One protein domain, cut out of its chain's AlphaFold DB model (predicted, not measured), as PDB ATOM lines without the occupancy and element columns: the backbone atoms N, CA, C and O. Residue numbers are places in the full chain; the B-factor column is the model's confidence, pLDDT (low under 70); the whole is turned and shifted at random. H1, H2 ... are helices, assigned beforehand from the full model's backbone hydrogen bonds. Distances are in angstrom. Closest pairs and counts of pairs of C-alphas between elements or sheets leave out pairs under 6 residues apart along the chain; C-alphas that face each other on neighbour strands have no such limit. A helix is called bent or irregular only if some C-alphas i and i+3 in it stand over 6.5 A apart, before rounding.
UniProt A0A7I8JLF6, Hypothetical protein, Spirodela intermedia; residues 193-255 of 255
ATOM      1  N   THR A 193     -49.693 -41.067  42.212       64.00
ATOM      2  CA  THR A 193     -49.940 -40.599  40.836       64.00
ATOM      3  C   THR A 193     -49.457 -39.170  40.581       64.00
ATOM      4  O   THR A 193     -49.132 -38.832  39.442       64.00
ATOM      5  N   ASP A 194     -49.361 -38.338  41.622       70.94
ATOM      6  CA  ASP A 194     -48.877 -36.958  41.496       70.94
ATOM      7  C   ASP A 194     -47.352 -36.892  41.331       70.94
ATOM      8  O   ASP A 194     -46.843 -36.093  40.538       70.94
ATOM      9  N   ASP A 195     -46.623 -37.816  41.963       65.88
ATOM     10  CA  ASP A 195     -45.168 -37.944  41.812       65.88
ATOM     11  C   ASP A 195     -44.772 -38.426  40.409       65.88
ATOM     12  O   ASP A 195     -43.764 -37.976  39.858       65.88
ATOM     13  N   VAL A 196     -45.606 -39.260  39.772       66.94
ATOM     14  CA  VAL A 196     -45.429 -39.662  38.362       66.94
ATOM     15  C   VAL A 196     -45.465 -38.448  37.444       66.94
ATOM     16  O   VAL A 196     -44.701 -38.368  36.482       66.94
ATOM     17  N   ARG A 197     -46.339 -37.478  37.728       69.69
ATOM     18  CA  ARG A 197     -46.511 -36.297  36.881       69.69
ATOM     19  C   ARG A 197     -45.385 -35.282  37.063       69.69
ATOM     20  O   ARG A 197     -45.030 -34.631  36.082       69.69
ATOM     21  N   ALA A 198     -44.852 -35.136  38.274       73.88
ATOM     22  CA  ALA A 198     -43.721 -34.250  38.547       73.88
ATOM     23  C   ALA A 198     -42.409 -34.856  38.018       73.88
ATOM     24  O   ALA A 198     -41.795 -34.304  37.108       73.88
ATOM     25  N   ARG A 199     -42.050 -36.063  38.476       66.19
ATOM     26  CA  ARG A 199     -40.805 -36.752  38.085       66.19
ATOM     27  C   ARG A 199     -40.803 -37.195  36.622       66.19
ATOM     28  O   ARG A 199     -39.759 -37.217  35.976       66.19
ATOM     29  N   GLY A 200     -41.971 -37.557  36.091       71.62
ATOM     30  CA  GLY A 200     -42.130 -37.926  34.687       71.62
ATOM     31  C   GLY A 200     -41.884 -36.747  33.753       71.62
ATOM     32  O   GLY A 200     -41.259 -36.936  32.715       71.62
ATOM     33  N   ARG A 201     -42.289 -35.524  34.124       71.56
ATOM     34  CA  ARG A 201     -41.935 -34.333  33.338       71.56
ATOM     35  C   ARG A 201     -40.431 -34.099  33.335       71.56
ATOM     36  O   ARG A 201     -39.876 -33.941  32.257       71.56
ATOM     37  N   ASP A 202     -39.777 -34.194  34.487       72.81
ATOM     38  CA  ASP A 202     -38.335 -33.943  34.600       72.81
ATOM     39  C   ASP A 202     -37.472 -34.954  33.828       72.81
ATOM     40  O   ASP A 202     -36.380 -34.617  33.381       72.81
ATOM     41  N   LEU A 203     -37.949 -36.189  33.637       69.62
ATOM     42  CA  LEU A 203     -37.247 -37.225  32.863       69.62
ATOM     43  C   LEU A 203     -37.602 -37.206  31.373       69.62
ATOM     44  O   LEU A 203     -36.742 -37.436  30.521       69.62
ATOM     45  N   ILE A 204     -38.869 -36.945  31.043       74.00
ATOM     46  CA  ILE A 204     -39.340 -36.924  29.656       74.00
ATOM     47  C   ILE A 204     -38.892 -35.642  28.965       74.00
ATOM     48  O   ILE A 204     -38.604 -35.690  27.779       74.00
ATOM     49  N   GLN A 205     -38.793 -34.517  29.666       72.12
ATOM     50  CA  GLN A 205     -38.399 -33.240  29.080       72.12
ATOM     51  C   GLN A 205     -36.991 -33.253  28.455       72.12
ATOM     52  O   GLN A 205     -36.906 -32.972  27.259       72.12
ATOM     53  N   PRO A 206     -35.912 -33.685  29.142       76.94
ATOM     54  CA  PRO A 206     -34.586 -33.769  28.529       76.94
ATOM     55  C   PRO A 206     -34.518 -34.840  27.430       76.94
ATOM     56  O   PRO A 206     -33.867 -34.642  26.406       76.94
ATOM     57  N   ALA A 207     -35.229 -35.962  27.589       72.69
ATOM     58  CA  ALA A 207     -35.295 -37.001  26.563       72.69
ATOM     59  C   ALA A 207     -36.069 -36.537  25.316       72.69
ATOM     60  O   ALA A 207     -35.686 -36.857  24.193       72.69
ATOM     61  N   ALA A 208     -37.140 -35.767  25.499       76.38
ATOM     62  CA  ALA A 208     -37.951 -35.203  24.431       76.38
ATOM     63  C   ALA A 208     -37.228 -34.057  23.728       76.38
ATOM     64  O   ALA A 208     -37.343 -33.953  22.513       76.38
ATOM     65  N   GLU A 209     -36.468 -33.232  24.450       78.44
ATOM     66  CA  GLU A 209     -35.604 -32.200  23.869       78.44
ATOM     67  C   GLU A 209     -34.492 -32.845  23.033       78.44
ATOM     68  O   GLU A 209     -34.390 -32.554  21.841       78.44
ATOM     69  N   PHE A 210     -33.784 -33.841  23.577       80.12
ATOM     70  CA  PHE A 210     -32.779 -34.611  22.835       80.12
ATOM     71  C   PHE A 210     -33.371 -35.322  21.607       80.12
ATOM     72  O   PHE A 210     -32.803 -35.293  20.512       80.12
ATOM     73  N   PHE A 211     -34.547 -35.940  21.751       78.50
ATOM     74  CA  PHE A 211     -35.236 -36.592  20.639       78.50
ATOM     75  C   PHE A 211     -35.717 -35.571  19.605       78.50
ATOM     76  O   PHE A 211     -35.625 -35.824  18.410       78.50
ATOM     77  N   ARG A 212     -36.187 -34.396  20.026       77.56
ATOM     78  CA  ARG A 212     -36.636 -33.320  19.134       77.56
ATOM     79  C   ARG A 212     -35.478 -32.720  18.342       77.56
ATOM     80  O   ARG A 212     -35.656 -32.468  17.150       77.56
ATOM     81  N   GLU A 213     -34.310 -32.555  18.955       82.38
ATOM     82  CA  GLU A 213     -33.079 -32.138  18.273       82.38
ATOM     83  C   GLU A 213     -32.611 -33.202  17.269       82.38
ATOM     84  O   GLU A 213     -32.370 -32.900  16.098       82.38
ATOM     85  N   ARG A 214     -32.589 -34.477  17.679       75.69
ATOM     86  CA  ARG A 214     -32.204 -35.613  16.821       75.69
ATOM     87  C   ARG A 214     -33.192 -35.859  15.675       75.69
ATOM     88  O   ARG A 214     -32.791 -36.295  14.596       75.69
ATOM     89  N   MET A 215     -34.479 -35.586  15.893       80.94
ATOM     90  CA  MET A 215     -35.557 -35.783  14.918       80.94
ATOM     91  C   MET A 215     -35.794 -34.577  14.016       80.94
ATOM     92  O   MET A 215     -36.585 -34.693  13.083       80.94
ATOM     93  N   GLY A 216     -35.109 -33.451  14.227       82.06
ATOM     94  CA  GLY A 216     -35.093 -32.323  13.290       82.06
ATOM     95  C   GLY A 216     -34.929 -32.755  11.822       82.06
ATOM     96  O   GLY A 216     -35.822 -32.473  11.020       82.06
ATOM     97  N   PRO A 217     -33.874 -33.514  11.462       86.12
ATOM     98  CA  PRO A 217     -33.679 -34.006  10.095       86.12
ATOM     99  C   PRO A 217     -34.766 -34.982   9.620       86.12
ATOM    100  O   PRO A 217     -35.122 -34.991   8.444       86.12
ATOM    101  N   PHE A 218     -35.341 -35.792  10.512       81.12
ATOM    102  CA  PHE A 218     -36.432 -36.702  10.148       81.12
ATOM    103  C   PHE A 218     -37.746 -35.966   9.925       81.12
ATOM    104  O   PHE A 218     -38.498 -36.311   9.016       81.12
ATOM    105  N   ARG A 219     -38.016 -34.931  10.719       83.12
ATOM    106  CA  ARG A 219     -39.186 -34.071  10.571       83.12
ATOM    107  C   ARG A 219     -39.122 -33.308   9.255       83.12
ATOM    108  O   ARG A 219     -40.111 -33.306   8.531       83.12
ATOM    109  N   THR A 220     -37.967 -32.740   8.901       85.19
ATOM    110  CA  THR A 220     -37.785 -32.057   7.610       85.19
ATOM    111  C   THR A 220     -37.832 -33.030   6.434       85.19
ATOM    112  O   THR A 220     -38.454 -32.726   5.418       85.19
ATOM    113  N   TRP A 221     -37.262 -34.233   6.566       88.00
ATOM    114  CA  TRP A 221     -37.389 -35.296   5.564       88.00
ATOM    115  C   TRP A 221     -38.844 -35.740   5.369       88.00
ATOM    116  O   TRP A 221     -39.316 -35.824   4.234       88.00
ATOM    117  N   ALA A 222     -39.576 -35.980   6.460       86.12
ATOM    118  CA  ALA A 222     -40.975 -36.394   6.429       86.12
ATOM    119  C   ALA A 222     -41.868 -35.283   5.872       86.12
ATOM    120  O   ALA A 222     -42.775 -35.552   5.089       86.12
ATOM    121  N   GLU A 223     -41.587 -34.025   6.207       85.56
ATOM    122  CA  GLU A 223     -42.293 -32.875   5.659       85.56
ATOM    123  C   GLU A 223     -42.027 -32.727   4.153       85.56
ATOM    124  O   GLU A 223     -42.977 -32.665   3.373       85.56
ATOM    125  N   ASN A 224     -40.767 -32.796   3.717       85.75
ATOM    126  CA  ASN A 224     -40.396 -32.726   2.302       85.75
ATOM    127  C   ASN A 224     -40.960 -33.885   1.484       85.75
ATOM    128  O   ASN A 224     -41.409 -33.677   0.359       85.75
ATOM    129  N   ASN A 225     -40.960 -35.102   2.027       80.81
ATOM    130  CA  ASN A 225     -41.571 -36.231   1.345       80.81
ATOM    131  C   ASN A 225     -43.088 -36.118   1.362       80.81
ATOM    132  O   ASN A 225     -43.675 -36.192   0.293       80.81
ATOM    133  N   SER A 226     -43.740 -35.860   2.500       81.75
ATOM    134  CA  SER A 226     -45.206 -35.717   2.559       81.75
ATOM    135  C   SER A 226     -45.739 -34.636   1.616       81.75
ATOM    136  O   SER A 226     -46.811 -34.814   1.050       81.75
ATOM    137  N   ARG A 227     -44.982 -33.559   1.372       78.38
ATOM    138  CA  ARG A 227     -45.311 -32.546   0.357       78.38
ATOM    139  C   ARG A 227     -45.253 -33.074  -1.079       78.38
ATOM    140  O   ARG A 227     -45.998 -32.577  -1.906       78.38
ATOM    141  N   LYS A 228     -44.419 -34.077  -1.374       79.12
ATOM    142  CA  LYS A 228     -44.408 -34.778  -2.673       79.12
ATOM    143  C   LYS A 228     -45.595 -35.728  -2.829       79.12
ATOM    144  O   LYS A 228     -46.025 -35.968  -3.948       79.12
ATOM    145  N   TRP A 229     -46.091 -36.280  -1.719       73.38
ATOM    146  CA  TRP A 229     -47.253 -37.177  -1.709       73.38
ATOM    147  C   TRP A 229     -48.584 -36.426  -1.648       73.38
ATOM    148  O   TRP A 229     -49.597 -36.979  -2.056       73.38
ATOM    149  N   ARG A 230     -48.598 -35.181  -1.156       68.19
ATOM    150  CA  ARG A 230     -49.760 -34.304  -1.300       68.19
ATOM    151  C   ARG A 230     -49.817 -33.820  -2.746       68.19
ATOM    152  O   ARG A 230     -48.888 -33.125  -3.164       68.19
ATOM    153  N   PRO A 231     -50.882 -34.115  -3.505       56.91
ATOM    154  CA  PRO A 231     -51.111 -33.396  -4.742       56.91
ATOM    155  C   PRO A 231     -51.203 -31.899  -4.409       56.91
ATOM    156  O   PRO A 231     -51.914 -31.483  -3.492       56.91
ATOM    157  N   VAL A 232     -50.412 -31.083  -5.105       52.88
ATOM    158  CA  VAL A 232     -50.447 -29.619  -4.998       52.88
ATOM    159  C   VAL A 232     -51.782 -29.159  -5.584       52.88
ATOM    160  O   VAL A 232     -51.899 -28.927  -6.781       52.88
ATOM    161  N   GLY A 233     -52.812 -29.125  -4.744       55.31
ATOM    162  CA  GLY A 233     -54.186 -28.860  -5.152       55.31
ATOM    163  C   GLY A 233     -55.141 -29.774  -4.404       55.31
ATOM    164  O   GLY A 233     -55.581 -30.790  -4.937       55.31
ATOM    165  N   GLY A 234     -55.439 -29.419  -3.152       52.53
ATOM    166  CA  GLY A 234     -56.560 -30.021  -2.437       52.53
ATOM    167  C   GLY A 234     -57.827 -29.881  -3.282       52.53
ATOM    168  O   GLY A 234     -58.061 -28.818  -3.850       52.53
ATOM    169  N   ASP A 235     -58.600 -30.962  -3.365       52.28
ATOM    170  CA  ASP A 235     -59.798 -31.137  -4.201       52.28
ATOM    171  C   ASP A 235     -59.592 -31.557  -5.667       52.28
ATOM    172  O   ASP A 235     -60.425 -31.284  -6.533       52.28
ATOM    173  N   GLY A 236     -58.565 -32.361  -5.948       55.16
ATOM    174  CA  GLY A 236     -58.618 -33.242  -7.119       55.16
ATOM    175  C   GLY A 236     -59.768 -34.264  -6.982       55.16
ATOM    176  O   GLY A 236     -59.868 -34.918  -5.939       55.16
ATOM    177  N   PRO A 237     -60.638 -34.456  -7.997       57.88
ATOM    178  CA  PRO A 237     -61.747 -35.421  -7.933       57.88
ATOM    179  C   PRO A 237     -61.267 -36.858  -7.674       57.88
ATOM    180  O   PRO A 237     -61.999 -37.661  -7.099       57.88
ATOM    181  N   GLU A 238     -60.015 -37.158  -8.015       59.69
ATOM    182  CA  GLU A 238     -59.407 -38.477  -7.866       59.69
ATOM    183  C   GLU A 238     -59.187 -38.882  -6.400       59.69
ATOM    184  O   GLU A 238     -59.442 -40.031  -6.055       59.69
ATOM    185  N   GLU A 239     -58.813 -37.963  -5.497       59.34
ATOM    186  CA  GLU A 239     -58.686 -38.304  -4.068       59.34
ATOM    187  C   GLU A 239     -60.053 -38.627  -3.455       59.34
ATOM    188  O   GLU A 239     -60.187 -39.606  -2.723       59.34
ATOM    189  N   LYS A 240     -61.097 -37.861  -3.803       64.50
ATOM    190  CA  LYS A 240     -62.470 -38.125  -3.336       64.50
ATOM    191  C   LYS A 240     -63.006 -39.440  -3.900       64.50
ATOM    192  O   LYS A 240     -63.719 -40.152  -3.194       64.50
ATOM    193  N   GLU A 241     -62.645 -39.803  -5.129       68.00
ATOM    194  CA  GLU A 241     -63.007 -41.088  -5.731       68.00
ATOM    195  C   GLU A 241     -62.246 -42.264  -5.116       68.00
ATOM    196  O   GLU A 241     -62.872 -43.275  -4.801       68.00
ATOM    197  N   VAL A 242     -60.943 -42.128  -4.864       71.06
ATOM    198  CA  VAL A 242     -60.137 -43.154  -4.187       71.06
ATOM    199  C   VAL A 242     -60.618 -43.346  -2.752       71.06
ATOM    200  O   VAL A 242     -60.848 -44.481  -2.340       71.06
ATOM    201  N   ILE A 243     -60.882 -42.266  -2.010       73.19
ATOM    202  CA  ILE A 243     -61.454 -42.334  -0.658       73.19
ATOM    203  C   ILE A 243     -62.857 -42.955  -0.694       73.19
ATOM    204  O   ILE A 243     -63.175 -43.769   0.168       73.19
ATOM    205  N   LYS A 244     -63.685 -42.653  -1.704       75.50
ATOM    206  CA  LYS A 244     -65.020 -43.257  -1.880       75.50
ATOM    207  C   LYS A 244     -64.959 -44.735  -2.272       75.50
ATOM    208  O   LYS A 244     -65.819 -45.513  -1.866       75.50
ATOM    209  N   GLN A 245     -63.969 -45.149  -3.057       71.56
ATOM    210  CA  GLN A 245     -63.757 -46.559  -3.390       71.56
ATOM    211  C   GLN A 245     -63.181 -47.334  -2.203       71.56
ATOM    212  O   GLN A 245     -63.624 -48.451  -1.931       71.56
ATOM    213  N   LEU A 246     -62.262 -46.733  -1.450       69.25
ATOM    214  CA  LEU A 246     -61.723 -47.307  -0.219       69.25
ATOM    215  C   LEU A 246     -62.801 -47.410   0.859       69.25
ATOM    216  O   LEU A 246     -62.959 -48.474   1.442       69.25
ATOM    217  N   SER A 247     -63.626 -46.384   1.067       71.38
ATOM    218  CA  SER A 247     -64.743 -46.462   2.018       71.38
ATOM    219  C   SER A 247     -65.813 -47.467   1.584       71.38
ATOM    220  O   SER A 247     -66.374 -48.153   2.429       71.38
ATOM    221  N   LYS A 248     -66.050 -47.648   0.277       74.31
ATOM    222  CA  LYS A 248     -66.968 -48.680  -0.237       74.31
ATOM    223  C   LYS A 248     -66.419 -50.104  -0.101       74.31
ATOM    224  O   LYS A 248     -67.200 -51.044   0.021       74.31
ATOM    225  N   THR A 249     -65.100 -50.281  -0.153       69.88
ATOM    226  CA  THR A 249     -64.455 -51.596   0.002       69.88
ATOM    227  C   THR A 249     -64.196 -51.953   1.466       69.88
ATOM    228  O   THR A 249     -64.376 -53.112   1.833       69.88
ATOM    229  N   LEU A 250     -63.846 -50.979   2.314       59.12
ATOM    230  CA  LEU A 250     -63.653 -51.163   3.758       59.12
ATOM    231  C   LEU A 250     -64.959 -51.116   4.558       59.12
ATOM    232  O   LEU A 250     -65.127 -51.938   5.448       59.12
ATOM    233  N   GLY A 251     -65.919 -50.257   4.203       52.16
ATOM    234  CA  GLY A 251     -67.256 -50.215   4.818       52.16
ATOM    235  C   GLY A 251     -68.147 -51.411   4.462       52.16
ATOM    236  O   GLY A 251     -69.323 -51.429   4.793       52.16
ATOM    237  N   ARG A 252     -67.602 -52.409   3.752       48.62
ATOM    238  CA  ARG A 252     -68.237 -53.712   3.505       48.62
ATOM    239  C   ARG A 252     -67.641 -54.828   4.374       48.62
ATOM    240  O   ARG A 252     -67.865 -56.004   4.096       48.62
ATOM    241  N   ARG A 253     -66.854 -54.457   5.387       49.53
ATOM    242  CA  ARG A 253     -66.447 -55.314   6.502       49.53
ATOM    243  C   ARG A 253     -66.964 -54.697   7.794       49.53
ATOM    244  O   ARG A 253     -66.206 -54.080   8.530       49.53
ATOM    245  N   ASP A 254     -68.245 -54.922   8.032       41.94
ATOM    246  CA  ASP A 254     -68.775 -54.976   9.385       41.94
ATOM    247  C   ASP A 254     -69.034 -56.450   9.727       41.94
ATOM    248  O   ASP A 254     -69.219 -57.280   8.832       41.94
ATOM    249  N   PHE A 255     -68.913 -56.732  11.020       41.28
ATOM    250  CA  PHE A 255     -69.112 -58.005  11.708       41.28
ATOM    251  C   PHE A 255     -70.411 -58.732  11.340       41.28
ATOM    252  O   PHE A 255     -71.420 -58.051  11.055       41.28
TER     253      PHE A 255
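This is residues 193 to 255 of the 255 residues of the protein "Hypothetical protein" of Spirodela intermedia (UniProt A0A7I8JLF6). The printed part is an open, flat arch: the bent helix H1 makes one leg with its arm H1a and the top with H1b, and after a short link H2 makes the other leg. The middle is empty, and no helix touches another. The 63 residues, with two named helices, H1 then H2, and no named strand, are all helix in class and extended, with a radius of gyration of the C-alphas of 20.6 A and spans of 49 by 37 by 15 A.

H1, residues 193 to 229, was assigned as one helix by its hydrogen bonds but is bent: C-alphas 214 and 217 are 7.1 A apart. Its arms H1a, residues 193 to 214, and H1b, residues 217 to 229, are about perpendicular, at 74 degrees. H1a has a kink of 36 degrees near residue 203. H2, residues 237 to 250, is apart from both arms. Every O i to N i+4 pair is within hydrogen-bond range in H1b and H2, and 15 of 18 in H1a.

H1a is 30.3 A long from C-alpha 193 at (-49.940, -40.599, 40.836), H1b 18.3 A, and H2 19.7 A, ending at C-alpha 250 at (-63.653, -51.163, 3.758).

The C-alphas farthest apart, of Asp 195 and Pro 237, are 52.5 A apart. The printed part has no cut. pLDDT is under 70 in 26 residues, among them 230 to 241 and 249 to 255.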